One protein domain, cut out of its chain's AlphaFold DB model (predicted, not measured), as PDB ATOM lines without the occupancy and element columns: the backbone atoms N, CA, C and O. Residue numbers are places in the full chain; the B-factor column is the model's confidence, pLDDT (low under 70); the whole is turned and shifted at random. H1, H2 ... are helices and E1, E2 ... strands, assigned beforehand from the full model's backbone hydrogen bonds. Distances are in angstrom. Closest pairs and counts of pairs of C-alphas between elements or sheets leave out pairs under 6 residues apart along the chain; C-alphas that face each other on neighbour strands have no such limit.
ATOM      1  N   ALA A   2     -18.145 -10.951 -37.652       76.12
ATOM      2  CA  ALA A   2     -18.536 -10.882 -36.241       76.12
ATOM      3  C   ALA A   2     -17.873  -9.712 -35.481       76.12
ATOM      4  O   ALA A   2     -18.568  -8.992 -34.773       76.12
ATOM      5  N   ASP A   3     -16.581  -9.436 -35.700       82.00
ATOM      6  CA  ASP A   3     -15.900  -8.285 -35.075       82.00
ATOM      7  C   ASP A   3     -16.432  -6.920 -35.525       82.00
ATOM      8  O   ASP A   3     -16.527  -5.996 -34.722       82.00
ATOM      9  N   GLY A   4     -16.859  -6.800 -36.786       83.88
ATOM     10  CA  GLY A   4     -17.507  -5.579 -37.266       83.88
ATOM     11  C   GLY A   4     -18.860  -5.360 -36.597       83.88
ATOM     12  O   GLY A   4     -19.174  -4.250 -36.178       83.88
ATOM     13  N   LEU A   5     -19.630  -6.434 -36.411       85.12
ATOM     14  CA  LEU A   5     -20.894  -6.370 -35.686       85.12
ATOM     15  C   LEU A   5     -20.676  -6.052 -34.198       85.12
ATOM     16  O   LEU A   5     -21.397  -5.229 -33.649       85.12
ATOM     17  N   ARG A   6     -19.646  -6.630 -33.564       87.25
ATOM     18  CA  ARG A   6     -19.227  -6.297 -32.190       87.25
ATOM     19  C   ARG A   6     -18.929  -4.812 -32.037       87.25
ATOM     20  O   ARG A   6     -19.445  -4.183 -31.117       87.25
ATOM     21  N   PHE A   7     -18.124  -4.260 -32.943       86.69
ATOM     22  CA  PHE A   7     -17.785  -2.841 -32.943       86.69
ATOM     23  C   PHE A   7     -19.036  -1.972 -33.100       86.69
ATOM     24  O   PHE A   7     -19.264  -1.073 -32.297       86.69
ATOM     25  N   LEU A   8     -19.894  -2.281 -34.076       86.25
ATOM     26  CA  LEU A   8     -21.117  -1.517 -34.310       86.25
ATOM     27  C   LEU A   8     -22.071  -1.561 -33.118       86.25
ATOM     28  O   LEU A   8     -22.595  -0.525 -32.726       86.25
ATOM     29  N   VAL A   9     -22.269  -2.731 -32.510       86.12
ATOM     30  CA  VAL A   9     -23.165  -2.867 -31.358       86.12
ATOM     31  C   VAL A   9     -22.637  -2.120 -30.129       86.12
ATOM     32  O   VAL A   9     -23.435  -1.584 -29.366       86.12
ATOM     33  N   LYS A  10     -21.314  -2.066 -29.934       82.31
ATOM     34  CA  LYS A  10     -20.696  -1.393 -28.781       82.31
ATOM     35  C   LYS A  10     -20.553   0.122 -28.952       82.31
ATOM     36  O   LYS A  10     -20.743   0.846 -27.983       82.31
ATOM     37  N   ASP A  11     -20.203   0.590 -30.149       82.06
ATOM     38  CA  ASP A  11     -19.800   1.985 -30.393       82.06
ATOM     39  C   ASP A  11     -20.878   2.814 -31.111       82.06
ATOM     40  O   ASP A  11     -21.005   4.018 -30.893       82.06
ATOM     41  N   LYS A  12     -21.684   2.174 -31.970       83.44
ATOM     42  CA  LYS A  12     -22.595   2.869 -32.896       83.44
ATOM     43  C   LYS A  12     -24.072   2.683 -32.573       83.44
ATOM     44  O   LYS A  12     -24.830   3.642 -32.698       83.44
ATOM     45  N   PHE A  13     -24.493   1.475 -32.212       87.25
ATOM     46  CA  PHE A  13     -25.905   1.151 -32.021       87.25
ATOM     47  C   PHE A  13     -26.388   1.504 -30.626       87.25
ATOM     48  O   PHE A  13     -25.784   1.160 -29.613       87.25
ATOM     49  N   LYS A  14     -27.552   2.150 -30.581       85.69
ATOM     50  CA  LYS A  14     -28.234   2.469 -29.333       85.69
ATOM     51  C   LYS A  14     -29.186   1.338 -28.986       85.69
ATOM     52  O   LYS A  14     -30.257   1.208 -29.581       85.69
ATOM     53  N   LEU A  15     -28.789   0.521 -28.016       85.69
ATOM     54  CA  LEU A  15     -29.622  -0.561 -27.503       85.69
ATOM     55  C   LEU A  15     -30.577  -0.065 -26.413       85.69
ATOM     56  O   LEU A  15     -30.215   0.809 -25.622       85.69
ATOM     57  N   ASN A  16     -31.770  -0.663 -26.355       83.25
ATOM     58  CA  ASN A  16     -32.727  -0.553 -25.245       83.25
ATOM     59  C   ASN A  16     -33.081   0.890 -24.829       83.25
ATOM     60  O   ASN A  16     -33.227   1.169 -23.640       83.25
ATOM     61  N   GLN A  17     -33.219   1.819 -25.779       77.19
ATOM     62  CA  GLN A  17     -33.579   3.200 -25.456       77.19
ATOM     63  C   GLN A  17     -35.052   3.275 -25.014       77.19
ATOM     64  O   GLN A  17     -35.935   2.900 -25.788       77.19
ATOM     65  N   PRO A  18     -35.352   3.777 -23.799       59.31
ATOM     66  CA  PRO A  18     -36.719   3.808 -23.274       59.31
ATOM     67  C   PRO A  18     -37.599   4.903 -23.903       59.31
ATOM     68  O   PRO A  18     -38.820   4.795 -23.857       59.31
ATOM     69  N   GLY A  19     -36.999   5.945 -24.496       55.00
ATOM     70  CA  GLY A  19     -37.709   7.137 -24.986       55.00
ATOM     71  C   GLY A  19     -37.367   7.577 -26.413       55.00
ATOM     72  O   GLY A  19     -37.647   8.717 -26.769       55.00
ATOM     73  N   GLY A  20     -36.735   6.728 -27.230       60.94
ATOM     74  CA  GLY A  20     -36.315   7.096 -28.588       60.94
ATOM     75  C   GLY A  20     -36.099   5.897 -29.518       60.94
ATOM     76  O   GLY A  20     -36.210   4.752 -29.070       60.94
ATOM     77  N   PRO A  21     -35.790   6.137 -30.810       64.25
ATOM     78  CA  PRO A  21     -35.519   5.060 -31.754       64.25
ATOM     79  C   PRO A  21     -34.289   4.274 -31.289       64.25
ATOM     80  O   PRO A  21     -33.204   4.835 -31.125       64.25
ATOM     81  N   SER A  22     -34.483   2.980 -31.037       82.19
ATOM     82  CA  SER A  22     -33.408   2.039 -30.724       82.19
ATOM     83  C   SER A  22     -32.985   1.320 -31.997       82.19
ATOM     84  O   SER A  22     -33.832   0.909 -32.788       82.19
ATOM     85  N   ASP A  23     -31.682   1.125 -32.173       83.81
ATOM     86  CA  ASP A  23     -31.138   0.315 -33.271       83.81
ATOM     87  C   ASP A  23     -31.272  -1.190 -32.982       83.81
ATOM     88  O   ASP A  23     -31.185  -2.030 -33.883       83.81
ATOM     89  N   GLY A  24     -31.513  -1.535 -31.714       87.25
ATOM     90  CA  GLY A  24     -31.798  -2.894 -31.304       87.25
ATOM     91  C   GLY A  24     -32.268  -3.039 -29.864       87.25
ATOM     92  O   GLY A  24     -32.154  -2.133 -29.036       87.25
ATOM     93  N   TRP A  25     -32.777  -4.232 -29.576       89.56
ATOM     94  CA  TRP A  25     -33.302  -4.638 -28.286       89.56
ATOM     95  C   TRP A  25     -32.608  -5.907 -27.823       89.56
ATOM     96  O   TRP A  25     -32.592  -6.921 -28.517       89.56
ATOM     97  N   LEU A  26     -32.025  -5.858 -26.635       88.88
ATOM     98  CA  LEU A  26     -31.393  -7.014 -26.019       88.88
ATOM     99  C   LEU A  26     -32.384  -7.673 -25.061       88.88
ATOM    100  O   LEU A  26     -32.707  -7.091 -24.029       88.88
ATOM    101  N   THR A  27     -32.841  -8.881 -25.376       85.75
ATOM    102  CA  THR A  27     -33.596  -9.729 -24.439       85.75
ATOM    103  C   THR A  27     -32.638 -10.652 -23.683       85.75
ATOM    104  O   THR A  27     -31.420 -10.554 -23.846       85.75
ATOM    105  N   GLN A  28     -33.147 -11.532 -22.813       79.00
ATOM    106  CA  GLN A  28     -32.309 -12.508 -22.098       79.00
ATOM    107  C   GLN A  28     -31.682 -13.528 -23.063       79.00
ATOM    108  O   GLN A  28     -30.488 -13.820 -22.959       79.00
ATOM    109  N   ASP A  29     -32.443 -13.963 -24.065       81.25
ATOM    110  CA  ASP A  29     -32.031 -15.021 -24.992       81.25
ATOM    111  C   ASP A  29     -31.314 -14.515 -26.250       81.25
ATOM    112  O   ASP A  29     -30.466 -15.216 -26.802       81.25
ATOM    113  N   ALA A  30     -31.632 -13.307 -26.727       88.62
ATOM    114  CA  ALA A  30     -31.121 -12.816 -28.003       88.62
ATOM    115  C   ALA A  30     -30.933 -11.297 -28.057       88.62
ATOM    116  O   ALA A  30     -31.605 -10.530 -27.369       88.62
ATOM    117  N   LEU A  31     -30.014 -10.869 -28.920       90.44
ATOM    118  CA  LEU A  31     -29.929  -9.495 -29.384       90.44
ATOM    119  C   LEU A  31     -30.735  -9.368 -30.677       90.44
ATOM    120  O   LEU A  31     -30.460 -10.065 -31.652       90.44
ATOM    121  N   TRP A  32     -31.695  -8.457 -30.685       90.19
ATOM    122  CA  TRP A  32     -32.531  -8.151 -31.834       90.19
ATOM    123  C   TRP A  32     -32.091  -6.827 -32.432       90.19
ATOM    124  O   TRP A  32     -32.224  -5.796 -31.783       90.19
ATOM    125  N   LEU A  33     -31.568  -6.831 -33.653       91.12
ATOM    126  CA  LEU A  33     -31.182  -5.598 -34.348       91.12
ATOM    127  C   LEU A  33     -32.138  -5.307 -35.494       91.12
ATOM    128  O   LEU A  33     -32.564  -6.234 -36.176       91.12
ATOM    129  N   VAL A  34     -32.437  -4.038 -35.763       90.00
ATOM    130  CA  VAL A  34     -33.255  -3.676 -36.930       90.00
ATOM    131  C   VAL A  34     -32.521  -4.065 -38.214       90.00
ATOM    132  O   VAL A  34     -31.391  -3.643 -38.452       90.00
ATOM    133  N   SER A  35     -33.168  -4.870 -39.058       87.50
ATOM    134  CA  SER A  35     -32.508  -5.595 -40.150       87.50
ATOM    135  C   SER A  35     -31.807  -4.705 -41.175       87.50
ATOM    136  O   SER A  35     -30.634  -4.915 -41.480       87.50
ATOM    137  N   LYS A  36     -32.507  -3.693 -41.695       86.44
ATOM    138  CA  LYS A  36     -31.989  -2.811 -42.746       86.44
ATOM    139  C   LYS A  36     -30.857  -1.893 -42.246       86.44
ATOM    140  O   LYS A  36     -29.778  -1.963 -42.830       86.44
ATOM    141  N   PRO A  37     -31.019  -1.106 -41.162       87.56
ATOM    142  CA  PRO A  37     -29.942  -0.260 -40.648       87.56
ATOM    143  C   PRO A  37     -28.724  -1.062 -40.185       87.56
ATOM    144  O   PRO A  37     -27.595  -0.660 -40.464       87.56
ATOM    145  N   ALA A  38     -28.932  -2.211 -39.530       87.94
ATOM    146  CA  ALA A  38     -27.826  -3.048 -39.079       87.94
ATOM    147  C   ALA A  38     -27.016  -3.605 -40.256       87.94
ATOM    148  O   ALA A  38     -25.785  -3.580 -40.217       87.94
ATOM    149  N   ALA A  39     -27.692  -4.051 -41.319       87.56
ATOM    150  CA  ALA A  39     -27.026  -4.545 -42.516       87.56
ATOM    151  C   ALA A  39     -26.257  -3.451 -43.257       87.56
ATOM    152  O   ALA A  39     -25.102  -3.658 -43.620       87.56
ATOM    153  N   ASP A  40     -26.872  -2.283 -43.441       87.44
ATOM    154  CA  ASP A  40     -26.258  -1.172 -44.165       87.44
ATOM    155  C   ASP A  40     -25.011  -0.650 -43.426       87.44
ATOM    156  O   ASP A  40     -23.972  -0.415 -44.047       87.44
ATOM    157  N   GLN A  41     -25.067  -0.549 -42.093       88.62
ATOM    158  CA  GLN A  41     -23.925  -0.144 -41.264       88.62
ATOM    159  C   GLN A  41     -22.823  -1.208 -41.232       88.62
ATOM    160  O   GLN A  41     -21.641  -0.869 -41.319       88.62
ATOM    161  N   LEU A  42     -23.182  -2.494 -41.157       87.69
ATOM    162  CA  LEU A  42     -22.206  -3.581 -41.218       87.69
ATOM    163  C   LEU A  42     -21.515  -3.632 -42.579       87.69
ATOM    164  O   LEU A  42     -20.293  -3.733 -42.628       87.69
ATOM    165  N   ARG A  43     -22.263  -3.479 -43.674       87.81
ATOM    166  CA  ARG A  43     -21.700  -3.368 -45.024       87.81
ATOM    167  C   ARG A  43     -20.724  -2.199 -45.118       87.81
ATOM    168  O   ARG A  43     -19.595  -2.390 -45.560       87.81
ATOM    169  N   ALA A  44     -21.135  -1.012 -44.670       87.94
ATOM    170  CA  ALA A  44     -20.283   0.175 -44.684       87.94
ATOM    171  C   ALA A  44     -18.989  -0.039 -43.882       87.94
ATOM    172  O   ALA A  44     -17.911   0.334 -44.343       87.94
ATOM    173  N   TYR A  45     -19.077  -0.692 -42.721       88.38
ATOM    174  CA  TYR A  45     -17.909  -1.025 -41.909       88.38
ATOM    175  C   TYR A  45     -16.969  -2.009 -42.617       88.38
ATOM    176  O   TYR A  45     -15.763  -1.786 -42.646       88.38
ATOM    177  N   LEU A  46     -17.499  -3.078 -43.218       86.06
ATOM    178  CA  LEU A  46     -16.684  -4.074 -43.923       86.06
ATOM    179  C   LEU A  46     -15.965  -3.468 -45.139       86.06
ATOM    180  O   LEU A  46     -14.782  -3.737 -45.337       86.06
ATOM    181  N   LEU A  47     -16.648  -2.601 -45.893       87.19
ATOM    182  CA  LEU A  47     -16.049  -1.860 -47.007       87.19
ATOM    183  C   LEU A  47     -14.942  -0.912 -46.528       87.19
ATOM    184  O   LEU A  47     -13.881  -0.850 -47.143       87.19
ATOM    185  N   ALA A  48     -15.147  -0.214 -45.406       86.62
ATOM    186  CA  ALA A  48     -14.133   0.667 -44.823       86.62
ATOM    187  C   ALA A  48     -12.892  -0.093 -44.321       86.62
ATOM    188  O   ALA A  48     -11.793   0.454 -44.336       86.62
ATOM    189  N   GLN A  49     -13.054  -1.353 -43.906       84.50
ATOM    190  CA  GLN A  49     -11.954  -2.246 -43.526       84.50
ATOM    191  C   GLN A  49     -11.240  -2.880 -44.735       84.50
ATOM    192  O   GLN A  49     -10.306  -3.656 -44.549       84.50
ATOM    193  N   GLY A  50     -11.667  -2.575 -45.967       81.69
ATOM    194  CA  GLY A  50     -11.071  -3.124 -47.187       81.69
ATOM    195  C   GLY A  50     -11.398  -4.599 -47.427       81.69
ATOM    196  O   GLY A  50     -10.665  -5.278 -48.141       81.69
ATOM    197  N   ILE A  51     -12.472  -5.120 -46.822       80.25
ATOM    198  CA  ILE A  51     -12.919  -6.494 -47.060       80.25
ATOM    199  C   ILE A  51     -13.675  -6.521 -48.392       80.25
ATOM    200  O   ILE A  51     -14.795  -6.019 -48.499       80.25
ATOM    201  N   GLU A  52     -13.049  -7.106 -49.409       68.69
ATOM    202  CA  GLU A  52     -13.653  -7.323 -50.723       68.69
ATOM    203  C   GLU A  52     -14.631  -8.514 -50.694       68.69
ATOM    204  O   GLU A  52     -14.472  -9.454 -49.916       68.69
ATOM    205  N   GLY A  53     -15.672  -8.470 -51.533       75.62
ATOM    206  CA  GLY A  53     -16.679  -9.538 -51.629       75.62
ATOM    207  C   GLY A  53     -17.944  -9.336 -50.788       75.62
ATOM    208  O   GLY A  53     -18.702 -10.283 -50.604       75.62
ATOM    209  N   VAL A  54     -18.203  -8.125 -50.284       81.31
ATOM    210  CA  VAL A  54     -19.466  -7.808 -49.598       81.31
ATOM    211  C   VAL A  54     -20.562  -7.494 -50.625       81.31
ATOM    212  O   VAL A  54     -20.405  -6.539 -51.391       81.31
ATOM    213  N   PRO A  55     -21.690  -8.228 -50.640       82.38
ATOM    214  CA  PRO A  55     -22.797  -7.941 -51.544       82.38
ATOM    215  C   PRO A  55     -23.384  -6.538 -51.356       82.38
ATOM    216  O   PRO A  55     -23.608  -6.080 -50.229       82.38
ATOM    217  N   SER A  56     -23.686  -5.874 -52.471       79.19
ATOM    218  CA  SER A  56     -24.343  -4.562 -52.503       79.19
ATOM    219  C   SER A  56     -25.808  -4.634 -52.066       79.19
ATOM    220  O   SER A  56     -26.293  -3.721 -51.397       79.19
ATOM    221  N   SER A  57     -26.501  -5.729 -52.386       80.62
ATOM    222  CA  SER A  57     -27.907  -5.951 -52.051       80.62
ATOM    223  C   SER A  57     -28.083  -6.654 -50.698       80.62
ATOM    224  O   SER A  57     -27.176  -7.295 -50.158       80.62
ATOM    225  N   ASN A  58     -29.264  -6.492 -50.093       82.12
ATOM    226  CA  ASN A  58     -29.534  -6.994 -48.743       82.12
ATOM    227  C   ASN A  58     -29.764  -8.510 -48.701       82.12
ATOM    228  O   ASN A  58     -29.306  -9.147 -47.763       82.12
ATOM    229  N   ALA A  59     -30.436  -9.100 -49.694       83.38
ATOM    230  CA  ALA A  59     -30.747 -10.531 -49.674       83.38
ATOM    231  C   ALA A  59     -29.486 -11.425 -49.692       83.38
ATOM    232  O   ALA A  59     -29.351 -12.249 -48.787       83.38
ATOM    233  N   PRO A  60     -28.506 -11.228 -50.600       85.56
ATOM    234  CA  PRO A  60     -27.272 -12.016 -50.579       85.56
ATOM    235  C   PRO A  60     -26.419 -11.708 -49.349       85.56
ATOM    236  O   PRO A  60     -25.743 -12.589 -48.827       85.56
ATOM    237  N   PHE A  61     -26.478 -10.472 -48.844       87.62
ATOM    238  CA  PHE A  61     -25.784 -10.094 -47.619       87.62
ATOM    239  C   PHE A  61     -26.357 -10.807 -46.386       87.62
ATOM    240  O   PHE A  61     -25.599 -11.285 -45.548       87.62
ATOM    241  N   PHE A  62     -27.680 -10.939 -46.282       86.56
ATOM    242  CA  PHE A  62     -28.305 -11.713 -45.211       86.56
ATOM    243  C   PHE A  62     -27.957 -13.196 -45.299       86.56
ATOM    244  O   PHE A  62     -27.598 -13.764 -44.273       86.56
ATOM    245  N   ASN A  63     -27.982 -13.792 -46.495       86.19
ATOM    246  CA  ASN A  63     -27.555 -15.181 -46.689       86.19
ATOM    247  C   ASN A  63     -26.098 -15.369 -46.249       86.19
ATOM    248  O   ASN A  63     -25.803 -16.230 -45.434       86.19
ATOM    249  N   MET A  64     -25.202 -14.466 -46.656       86.44
ATOM    250  CA  MET A  64     -23.805 -14.469 -46.214       86.44
ATOM    251  C   MET A  64     -23.670 -14.370 -44.685       86.44
ATOM    252  O   MET A  64     -22.829 -15.045 -44.097       86.44
ATOM    253  N   LEU A  65     -24.497 -13.565 -44.008       85.56
ATOM    254  CA  LEU A  65     -24.506 -13.502 -42.542       85.56
ATOM    255  C   LEU A  65     -25.032 -14.792 -41.895       85.56
ATOM    256  O   LEU A  65     -24.555 -15.150 -40.814       85.56
ATOM    257  N   GLN A  66     -25.988 -15.477 -42.528       86.00
ATOM    258  CA  GLN A  66     -26.468 -16.792 -42.090       86.00
ATOM    259  C   GLN A  66     -25.391 -17.866 -42.273       86.00
ATOM    260  O   GLN A  66     -25.100 -18.586 -41.321       86.00
ATOM    261  N   ASP A  67     -24.753 -17.935 -43.447       84.69
ATOM    262  CA  ASP A  67     -23.675 -18.882 -43.772       84.69
ATOM    263  C   ASP A  67     -22.495 -18.762 -42.801       84.69
ATOM    264  O   ASP A  67     -21.852 -19.744 -42.437       84.69
ATOM    265  N   GLN A  68     -22.214 -17.541 -42.349       82.75
ATOM    266  CA  GLN A  68     -21.168 -17.260 -41.367       82.75
ATOM    267  C   GLN A  68     -21.640 -17.413 -39.911       82.75
ATOM    268  O   GLN A  68     -20.903 -17.050 -38.993       82.75
ATOM    269  N   ALA A  69     -22.863 -17.910 -39.693       83.19
ATOM    270  CA  ALA A  69     -23.503 -18.093 -38.390       83.19
ATOM    271  C   ALA A  69     -23.511 -16.827 -37.507       83.19
ATOM    272  O   ALA A  69     -23.505 -16.904 -36.277       83.19
ATOM    273  N   VAL A  70     -23.521 -15.640 -38.128       85.38
ATOM    274  CA  VAL A  70     -23.556 -14.349 -37.420       85.38
ATOM    275  C   VAL A  70     -24.970 -14.048 -36.915       85.38
ATOM    276  O   VAL A  70     -25.141 -13.435 -35.859       85.38
ATOM    277  N   ILE A  71     -25.983 -14.493 -37.660       88.44
ATOM    278  CA  ILE A  71     -27.405 -14.331 -37.340       88.44
ATOM    279  C   ILE A  71     -28.099 -15.694 -37.259       88.44
ATOM    280  O   ILE A  71     -27.708 -16.644 -37.929       88.44
ATOM    281  N   GLN A  72     -29.142 -15.782 -36.437       86.25
ATOM    282  CA  GLN A  72     -29.974 -16.971 -36.273       86.25
ATOM    283  C   GLN A  72     -31.172 -16.920 -37.222       86.25
ATOM    284  O   GLN A  72     -31.861 -15.898 -37.315       86.25
ATOM    285  N   THR A  73     -31.446 -18.041 -37.881       86.81
ATOM    286  CA  THR A  73     -32.600 -18.205 -38.762       86.81
ATOM    287  C   THR A  73     -33.869 -18.527 -37.980       86.81
ATOM    288  O   THR A  73     -33.814 -19.046 -36.863       86.81
ATOM    289  N   ASN A  74     -35.017 -18.166 -38.546       84.06
ATOM    290  CA  ASN A  74     -36.322 -18.564 -38.028       84.06
ATOM    291  C   ASN A  74     -36.651 -20.024 -38.407       84.06
ATOM    292  O   ASN A  74     -35.864 -20.697 -39.067       84.06
ATOM    293  N   ALA A  75     -37.835 -20.509 -38.020       77.44
ATOM    294  CA  ALA A  75     -38.294 -21.865 -38.343       77.44
ATOM    295  C   ALA A  75     -38.452 -22.147 -39.857       77.44
ATOM    296  O   ALA A  75     -38.600 -23.299 -40.247       77.44
ATOM    297  N   GLU A  76     -38.425 -21.110 -40.701       73.88
ATOM    298  CA  GLU A  76     -38.475 -21.198 -42.167       73.88
ATOM    299  C   GLU A  76     -37.088 -21.017 -42.817       73.88
ATOM    300  O   GLU A  76     -37.005 -20.711 -44.006       73.88
ATOM    301  N   ASP A  77     -36.005 -21.112 -42.038       78.19
ATOM    302  CA  ASP A  77     -34.620 -20.872 -42.471       78.19
ATOM    303  C   ASP A  77     -34.346 -19.449 -43.011       78.19
ATOM    304  O   ASP A  77     -33.345 -19.178 -43.678       78.19
ATOM    305  N   LYS A  78     -35.196 -18.474 -42.669       82.31
ATOM    306  CA  LYS A  78     -35.036 -17.066 -43.063       82.31
ATOM    307  C   LYS A  78     -34.308 -16.248 -42.001       82.31
ATOM    308  O   LYS A  78     -34.458 -16.456 -40.802       82.31
ATOM    309  N   ALA A  79     -33.536 -15.265 -42.462       83.25
ATOM    310  CA  ALA A  79     -32.721 -14.367 -41.636       83.25
ATOM    311  C   ALA A  79     -33.556 -13.329 -40.881       83.25
ATOM    312  O   ALA A  79     -33.133 -12.807 -39.849       83.25
ATOM    313  N   ILE A  80     -34.716 -12.992 -41.442       88.94
ATOM    314  CA  ILE A  80     -35.551 -11.887 -40.996       88.94
ATOM    315  C   ILE A  80     -36.626 -12.407 -40.057       88.94
ATOM    316  O   ILE A  80     -37.409 -13.291 -40.403       88.94
ATOM    317  N   TRP A  81     -36.684 -11.794 -38.885       89.50
ATOM    318  CA  TRP A  81     -37.713 -12.012 -37.888       89.50
ATOM    319  C   TRP A  81     -38.655 -10.824 -37.872       89.50
ATOM    320  O   TRP A  81     -38.211  -9.682 -37.950       89.50
ATOM    321  N   THR A  82     -39.946 -11.073 -37.723       87.81
ATOM    322  CA  THR A  82     -40.925 -10.005 -37.541       87.81
ATOM    323  C   THR A  82     -41.353 -10.012 -36.084       87.81
ATOM    324  O   THR A  82     -41.858 -11.020 -35.592       87.81
ATOM    325  N   ALA A  83     -41.124  -8.909 -35.380       87.00
ATOM    326  CA  ALA A  83     -41.536  -8.791 -33.989       87.00
ATOM    327  C   ALA A  83     -42.151  -7.428 -33.709       87.00
ATOM    328  O   ALA A  83     -41.781  -6.408 -34.297       87.00
ATOM    329  N   THR A  84     -43.084  -7.435 -32.774       86.38
ATOM    330  CA  THR A  84     -43.746  -6.244 -32.275       86.38
ATOM    331  C   THR A  84     -43.113  -5.874 -30.940       86.38
ATOM    332  O   THR A  84     -43.142  -6.667 -29.997       86.38
ATOM    333  N   ILE A  85     -42.504  -4.690 -30.879       86.38
ATOM    334  CA  ILE A  85     -41.900  -4.139 -29.664       86.38
ATOM    335  C   ILE A  85     -42.892  -3.186 -29.011       86.38
ATOM    336  O   ILE A  85     -43.408  -2.285 -29.669       86.38
ATOM    337  N   ASP A  86     -43.116  -3.378 -27.718       83.12
ATOM    338  CA  ASP A  86     -43.964  -2.561 -26.858       83.12
ATOM    339  C   ASP A  86     -43.133  -2.022 -25.686       83.12
ATOM    340  O   ASP A  86     -42.486  -2.786 -24.962       83.12
ATOM    341  N   ASN A  87     -43.132  -0.699 -25.501       79.00
ATOM    342  CA  ASN A  87     -42.350  -0.044 -24.450       79.00
ATOM    343  C   ASN A  87     -43.074   0.086 -23.101       79.00
ATOM    344  O   ASN A  87     -42.544   0.728 -22.196       79.00
ATOM    345  N   GLY A  88     -44.278  -0.471 -22.960       70.50
ATOM    346  CA  GLY A  88     -45.103  -0.388 -21.753       70.50
ATOM    347  C   GLY A  88     -45.720   0.990 -21.488       70.50
ATOM    348  O   GLY A  88     -46.497   1.131 -20.548       70.50
ATOM    349  N   ALA A  89     -45.416   1.997 -22.311       67.25
ATOM    350  CA  ALA A  89     -45.910   3.372 -22.207       67.25
ATOM    351  C   ALA A  89     -46.895   3.725 -23.340       67.25
ATOM    352  O   ALA A  89     -47.042   4.890 -23.705       67.25
ATOM    353  N   GLY A  90     -47.549   2.713 -23.920       67.56
ATOM    354  CA  GLY A  90     -48.530   2.868 -25.000       67.56
ATOM    355  C   GLY A  90     -47.933   2.954 -26.409       67.56
ATOM    356  O   GLY A  90     -48.684   3.068 -27.371       67.56
ATOM    357  N   TRP A  91     -46.606   2.865 -26.561       79.50
ATOM    358  CA  TRP A  91     -45.964   2.783 -27.874       79.50
ATOM    359  C   TRP A  91     -45.692   1.325 -28.231       79.50
ATOM    360  O   TRP A  91     -44.976   0.616 -27.518       79.50
ATOM    361  N   ARG A  92     -46.251   0.899 -29.364       82.62
ATOM    362  CA  ARG A  92     -46.077  -0.435 -29.926       82.62
ATOM    363  C   ARG A  92     -45.829  -0.328 -31.420       82.62
ATOM    364  O   ARG A  92     -46.630   0.275 -32.122       82.62
ATOM    365  N   ASN A  93     -44.749  -0.930 -31.906       82.62
ATOM    366  CA  ASN A  93     -44.418  -0.920 -33.327       82.62
ATOM    367  C   ASN A  93     -43.874  -2.263 -33.797       82.62
ATOM    368  O   ASN A  93     -43.181  -2.973 -33.065       82.62
ATOM    369  N   LYS A  94     -44.181  -2.585 -35.051       87.31
ATOM    370  CA  LYS A  94     -43.753  -3.810 -35.720       87.31
ATOM    371  C   LYS A  94     -42.472  -3.555 -36.502       87.31
ATOM    372  O   LYS A  94     -42.404  -2.629 -37.306       87.31
ATOM    373  N   PHE A  95     -41.462  -4.388 -36.282       88.69
ATOM    374  CA  PHE A  95     -40.155  -4.265 -36.914       88.69
ATOM    375  C   PHE A  95     -39.691  -5.583 -37.520       88.69
ATOM    376  O   PHE A  95     -40.029  -6.671 -37.051       88.69
ATOM    377  N   THR A  96     -38.856  -5.462 -38.550       90.06
ATOM    378  CA  THR A  96     -38.080  -6.568 -39.103       90.06
ATOM    379  C   THR A  96     -36.694  -6.577 -38.468       90.06
ATOM    380  O   THR A  96     -35.911  -5.633 -38.609       90.06
ATOM    381  N   LEU A  97     -36.390  -7.648 -37.752       91.06
ATOM    382  CA  LEU A  97     -35.236  -7.781 -36.880       91.06
ATOM    383  C   LEU A  97     -34.333  -8.928 -37.335       91.06
ATOM    384  O   LEU A  97     -34.775  -9.899 -37.947       91.06
ATOM    385  N   LEU A  98     -33.057  -8.821 -36.993       90.69
ATOM    386  CA  LEU A  98     -32.075  -9.892 -37.055       90.69
ATOM    387  C   LEU A  98     -31.858 -10.409 -35.642       90.69
ATOM    388  O   LEU A  98     -31.581  -9.626 -34.730       90.69
ATOM    389  N   LYS A  99     -31.962 -11.724 -35.474       90.81
ATOM    390  CA  LYS A  99     -31.692 -12.389 -34.204       90.81
ATOM    391  C   LYS A  99     -30.216 -12.753 -34.136       90.81
ATOM    392  O   LYS A  99     -29.727 -13.513 -34.962       90.81
ATOM    393  N   ILE A 100     -29.502 -12.234 -33.148       91.31
ATOM    394  CA  ILE A 100     -28.071 -12.477 -32.940       91.31
ATOM    395  C   ILE A 100     -27.877 -13.080 -31.554       91.31
ATOM    396  O   ILE A 100     -28.502 -12.659 -30.577       91.31
ATOM    397  N   ALA A 101     -27.003 -14.082 -31.452       88.88
ATOM    398  CA  ALA A 101     -26.639 -14.638 -30.155       88.88
ATOM    399  C   ALA A 101     -25.825 -13.596 -29.360       88.88
ATOM    400  O   ALA A 101     -24.797 -13.138 -29.859       88.88
ATOM    401  N   PRO A 102     -26.206 -13.238 -28.119       85.25
ATOM    402  CA  PRO A 102     -25.485 -12.230 -27.344       85.25
ATOM    403  C   PRO A 102     -24.015 -12.603 -27.109       85.25
ATOM    404  O   PRO A 102     -23.167 -11.718 -27.091       85.25
ATOM    405  N   ALA A 103     -23.701 -13.901 -27.027       84.75
ATOM    406  CA  ALA A 103     -22.335 -14.420 -26.908       84.75
ATOM    407  C   ALA A 103     -21.434 -14.070 -28.110       84.75
ATOM    408  O   ALA A 103     -20.214 -13.984 -27.979       84.75
ATOM    409  N   LEU A 104     -22.022 -13.830 -29.289       84.38
ATOM    410  CA  LEU A 104     -21.272 -13.355 -30.452       84.38
ATOM    411  C   LEU A 104     -20.860 -11.893 -30.305       84.38
ATOM    412  O   LEU A 104     -19.900 -11.491 -30.948       84.38
ATOM    413  N   ILE A 105     -21.536 -11.103 -29.470       85.00
ATOM    414  CA  ILE A 105     -21.242  -9.679 -29.277       85.00
ATOM    415  C   ILE A 105     -20.425  -9.447 -28.004       85.00
ATOM    416  O   ILE A 105     -19.369  -8.816 -28.046       85.00
ATOM    417  N   TRP A 106     -20.894  -9.987 -26.882       85.06
ATOM    418  CA  TRP A 106     -20.243  -9.890 -25.581       85.06
ATOM    419  C   TRP A 106     -19.642 -11.243 -25.231       85.06
ATOM    420  O   TRP A 106     -20.364 -12.207 -24.985       85.06
ATOM    421  N   THR A 107     -18.310 -11.306 -25.236       79.44
ATOM    422  CA  THR A 107     -17.580 -12.509 -24.798       79.44
ATOM    423  C   THR A 107     -17.617 -12.607 -23.270       79.44
ATOM    424  O   THR A 107     -17.766 -13.697 -22.726       79.44
ATOM    425  N   ASP A 108     -17.594 -11.452 -22.595       78.19
ATOM    426  CA  ASP A 108     -17.717 -11.328 -21.149       78.19
ATOM    427  C   ASP A 108     -19.145 -10.917 -20.743       78.19
ATOM    428  O   ASP A 108     -19.641  -9.873 -21.184       78.19
ATOM    429  N   PRO A 109     -19.822 -11.680 -19.861       71.88
ATOM    430  CA  PRO A 109     -21.178 -11.366 -19.404       71.88
ATOM    431  C   PRO A 109     -21.302 -10.019 -18.681       71.88
ATOM    432  O   PRO A 109     -22.394  -9.465 -18.602       71.88
ATOM    433  N   THR A 110     -20.199  -9.494 -18.146       75.12
ATOM    434  CA  THR A 110     -20.152  -8.231 -17.397       75.12
ATOM    435  C   THR A 110     -20.224  -6.993 -18.285       75.12
ATOM    436  O   THR A 110     -20.594  -5.929 -17.803       75.12
ATOM    437  N   GLU A 111     -19.897  -7.108 -19.576       77.50
ATOM    438  CA  GLU A 111     -20.029  -6.007 -20.542       77.50
ATOM    439  C   GLU A 111     -21.443  -5.908 -21.141       77.50
ATOM    440  O   GLU A 111     -21.732  -5.010 -21.937       77.50
ATOM    441  N   ARG A 112     -22.324  -6.854 -20.795       80.06
ATOM    442  CA  ARG A 112     -23.665  -6.960 -21.356       80.06
ATOM    443  C   ARG A 112     -24.592  -5.879 -20.769       80.06
ATOM    444  O   ARG A 112     -24.750  -5.820 -19.550       80.06
ATOM    445  N   PRO A 113     -25.271  -5.072 -21.608       80.69
ATOM    446  CA  PRO A 113     -26.271  -4.111 -21.150       80.69
ATOM    447  C   PRO A 113     -27.458  -4.777 -20.443       80.69
ATOM    448  O   PRO A 113     -27.770  -5.946 -20.686       80.69
ATOM    449  N   ALA A 114     -28.168  -4.005 -19.613       81.00
ATOM    450  CA  ALA A 114     -29.404  -4.460 -18.984       81.00
ATOM    451  C   ALA A 114     -30.426  -4.888 -20.055       81.00
ATOM    452  O   ALA A 114     -30.562  -4.180 -21.059       81.00
ATOM    453  N   PRO A 115     -31.132  -6.022 -19.876       82.69
ATOM    454  CA  PRO A 115     -32.124  -6.478 -20.838       82.69
ATOM    455  C   PRO A 115     -33.267  -5.468 -20.959       82.69
ATOM    456  O   PRO A 115     -33.578  -4.734 -20.020       82.69
ATOM    457  N   TYR A 116     -33.889  -5.435 -22.131       81.75
ATOM    458  CA  TYR A 116     -35.023  -4.571 -22.409       81.75
ATOM    459  C   TYR A 116     -36.178  -4.891 -21.458       81.75
ATOM    460  O   TYR A 116     -36.588  -6.045 -21.344       81.75
ATOM    461  N   GLY A 117     -36.686  -3.863 -20.776       70.00
ATOM    462  CA  GLY A 117     -37.779  -3.992 -19.810       70.00
ATOM    463  C   GLY A 117     -39.184  -3.975 -20.421       70.00
ATOM    464  O   GLY A 117     -40.151  -4.112 -19.680       70.00
ATOM    465  N   GLY A 118     -39.307  -3.774 -21.738       75.62
ATOM    466  CA  GLY A 118     -40.585  -3.819 -22.454       75.62
ATOM    467  C   GLY A 118     -40.935  -5.219 -22.971       75.62
ATOM    468  O   GLY A 118     -40.194  -6.180 -22.769       75.62
ATOM    469  N   SER A 119     -42.072  -5.334 -23.659       77.25
ATOM    470  CA  SER A 119     -42.540  -6.602 -24.233       77.25
ATOM    471  C   SER A 119     -42.109  -6.716 -25.694       77.25
ATOM    472  O   SER A 119     -42.373  -5.826 -26.500       77.25
ATOM    473  N   LEU A 120     -41.439  -7.815 -26.041       82.50
ATOM    474  CA  LEU A 120     -41.079  -8.160 -27.415       82.50
ATOM    475  C   LEU A 120     -41.817  -9.443 -27.790       82.50
ATOM    476  O   LEU A 120     -41.532 -10.506 -27.240       82.50
ATOM    477  N   VAL A 121     -42.775  -9.332 -28.711       82.88
ATOM    478  CA  VAL A 121     -43.594 -10.460 -29.175       82.88
ATOM    479  C   VAL A 121     -43.181 -10.817 -30.595       82.88
ATOM    480  O   VAL A 121     -43.291  -9.994 -31.503       82.88
ATOM    481  N   ILE A 122     -42.690 -12.040 -30.776       83.31
ATOM    482  CA  ILE A 122     -42.284 -12.577 -32.075       83.31
ATOM    483  C   ILE A 122     -43.524 -13.136 -32.769       83.31
ATOM    484  O   ILE A 122     -44.261 -13.923 -32.179       83.31
ATOM    485  N   GLU A 123     -43.742 -12.756 -34.023       78.50
ATOM    486  CA  GLU A 123     -44.742 -13.405 -34.865       78.50
ATOM    487  C   GLU A 123     -44.085 -14.598 -35.573       78.50
ATOM    488  O   GLU A 123     -43.363 -14.436 -36.558       78.50
TER     489      GLU A 123
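This is residues 2 to 123 of the 381 residues of the protein "Relaxase" of Pseudomonas aeruginosa (UniProt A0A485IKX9). A five-stranded antiparallel sheet, strongly twisted and curled like part of a barrel, has H2 leading out from it; H1 and H3 pack crosswise on H2, and short H4 packs on H1. The 122 printed residues hold four named helices and five named strands, in the order H1 E1 E2 H2 H3 E3 E4 H4 E5; the sheet's order is E1 E2 E4 E3 E5. The class is mixed, and the whole is compact, with a radius of gyration of the C-alphas of 14.1 A and spans of 44 by 33 by 23 A.

E4, residues 92 to 100, bends by 68 degrees at residue 96 and forms a hairpin with E3, residues 80 to 86; N 97 and O 81, 2.7 A apart, are within hydrogen-bond range, as are the pairs that follow. E2, residues 31 to 34, is antiparallel to E4, with N 33 and O 98 at 3.0 A. Edge strand E1, residues 24 to 26, forms a hairpin with E2, with N 25 and O 32 at 2.8 A. Edge strand E5, residues 119 to 122, is antiparallel to E3, with N 84 and O 121 at 2.9 A. H2, residues 35 to 48, is on the sheet and only just stands up from it, rising 41 degrees. Its residues 41 to 46 touch H1, residues 2 to 12, only just about perpendicular at 73 degrees; the closest C-alphas, of Leu 5 and Leu 42, are 6.3 A apart. Its residues 36 to 39 touch H3, residues 58 to 67, about perpendicular at 80 degrees; the closest C-alphas, of Ala 39 and Asn 58, are 7.1 A apart. H4, residues 102 to 105, only grazes the sheet and touches H1, the closest C-alphas, of Arg 6 and Ile 105, being 4.9 A apart. E2, H2 H3, E3 and E4, H4, E5 are split strand-helix-strand units, same-way strands with another between them, with right-handed crossovers. Each O i to N i+4 pair in H1, H2 and H3 is within hydrogen-bond range; H4 is too short for one.

H1 begins at C-alpha 2 (-18.536, -10.882, -36.241) and E5 ends at C-alpha 122 (-42.284, -12.577, -32.075). From first to last C-alpha E4 is 21.9 A, H2 20.0 A and E3 18.9 A long.

The C-alphas farthest apart, of Glu 52 and Gly 90, are 44.5 A apart. The printed part has no cut; the links H1 to E1, H3 to E3 and H4 to E5 are long. Confidence is under 70 at residues 18 to 21, 52 and 89 to 90.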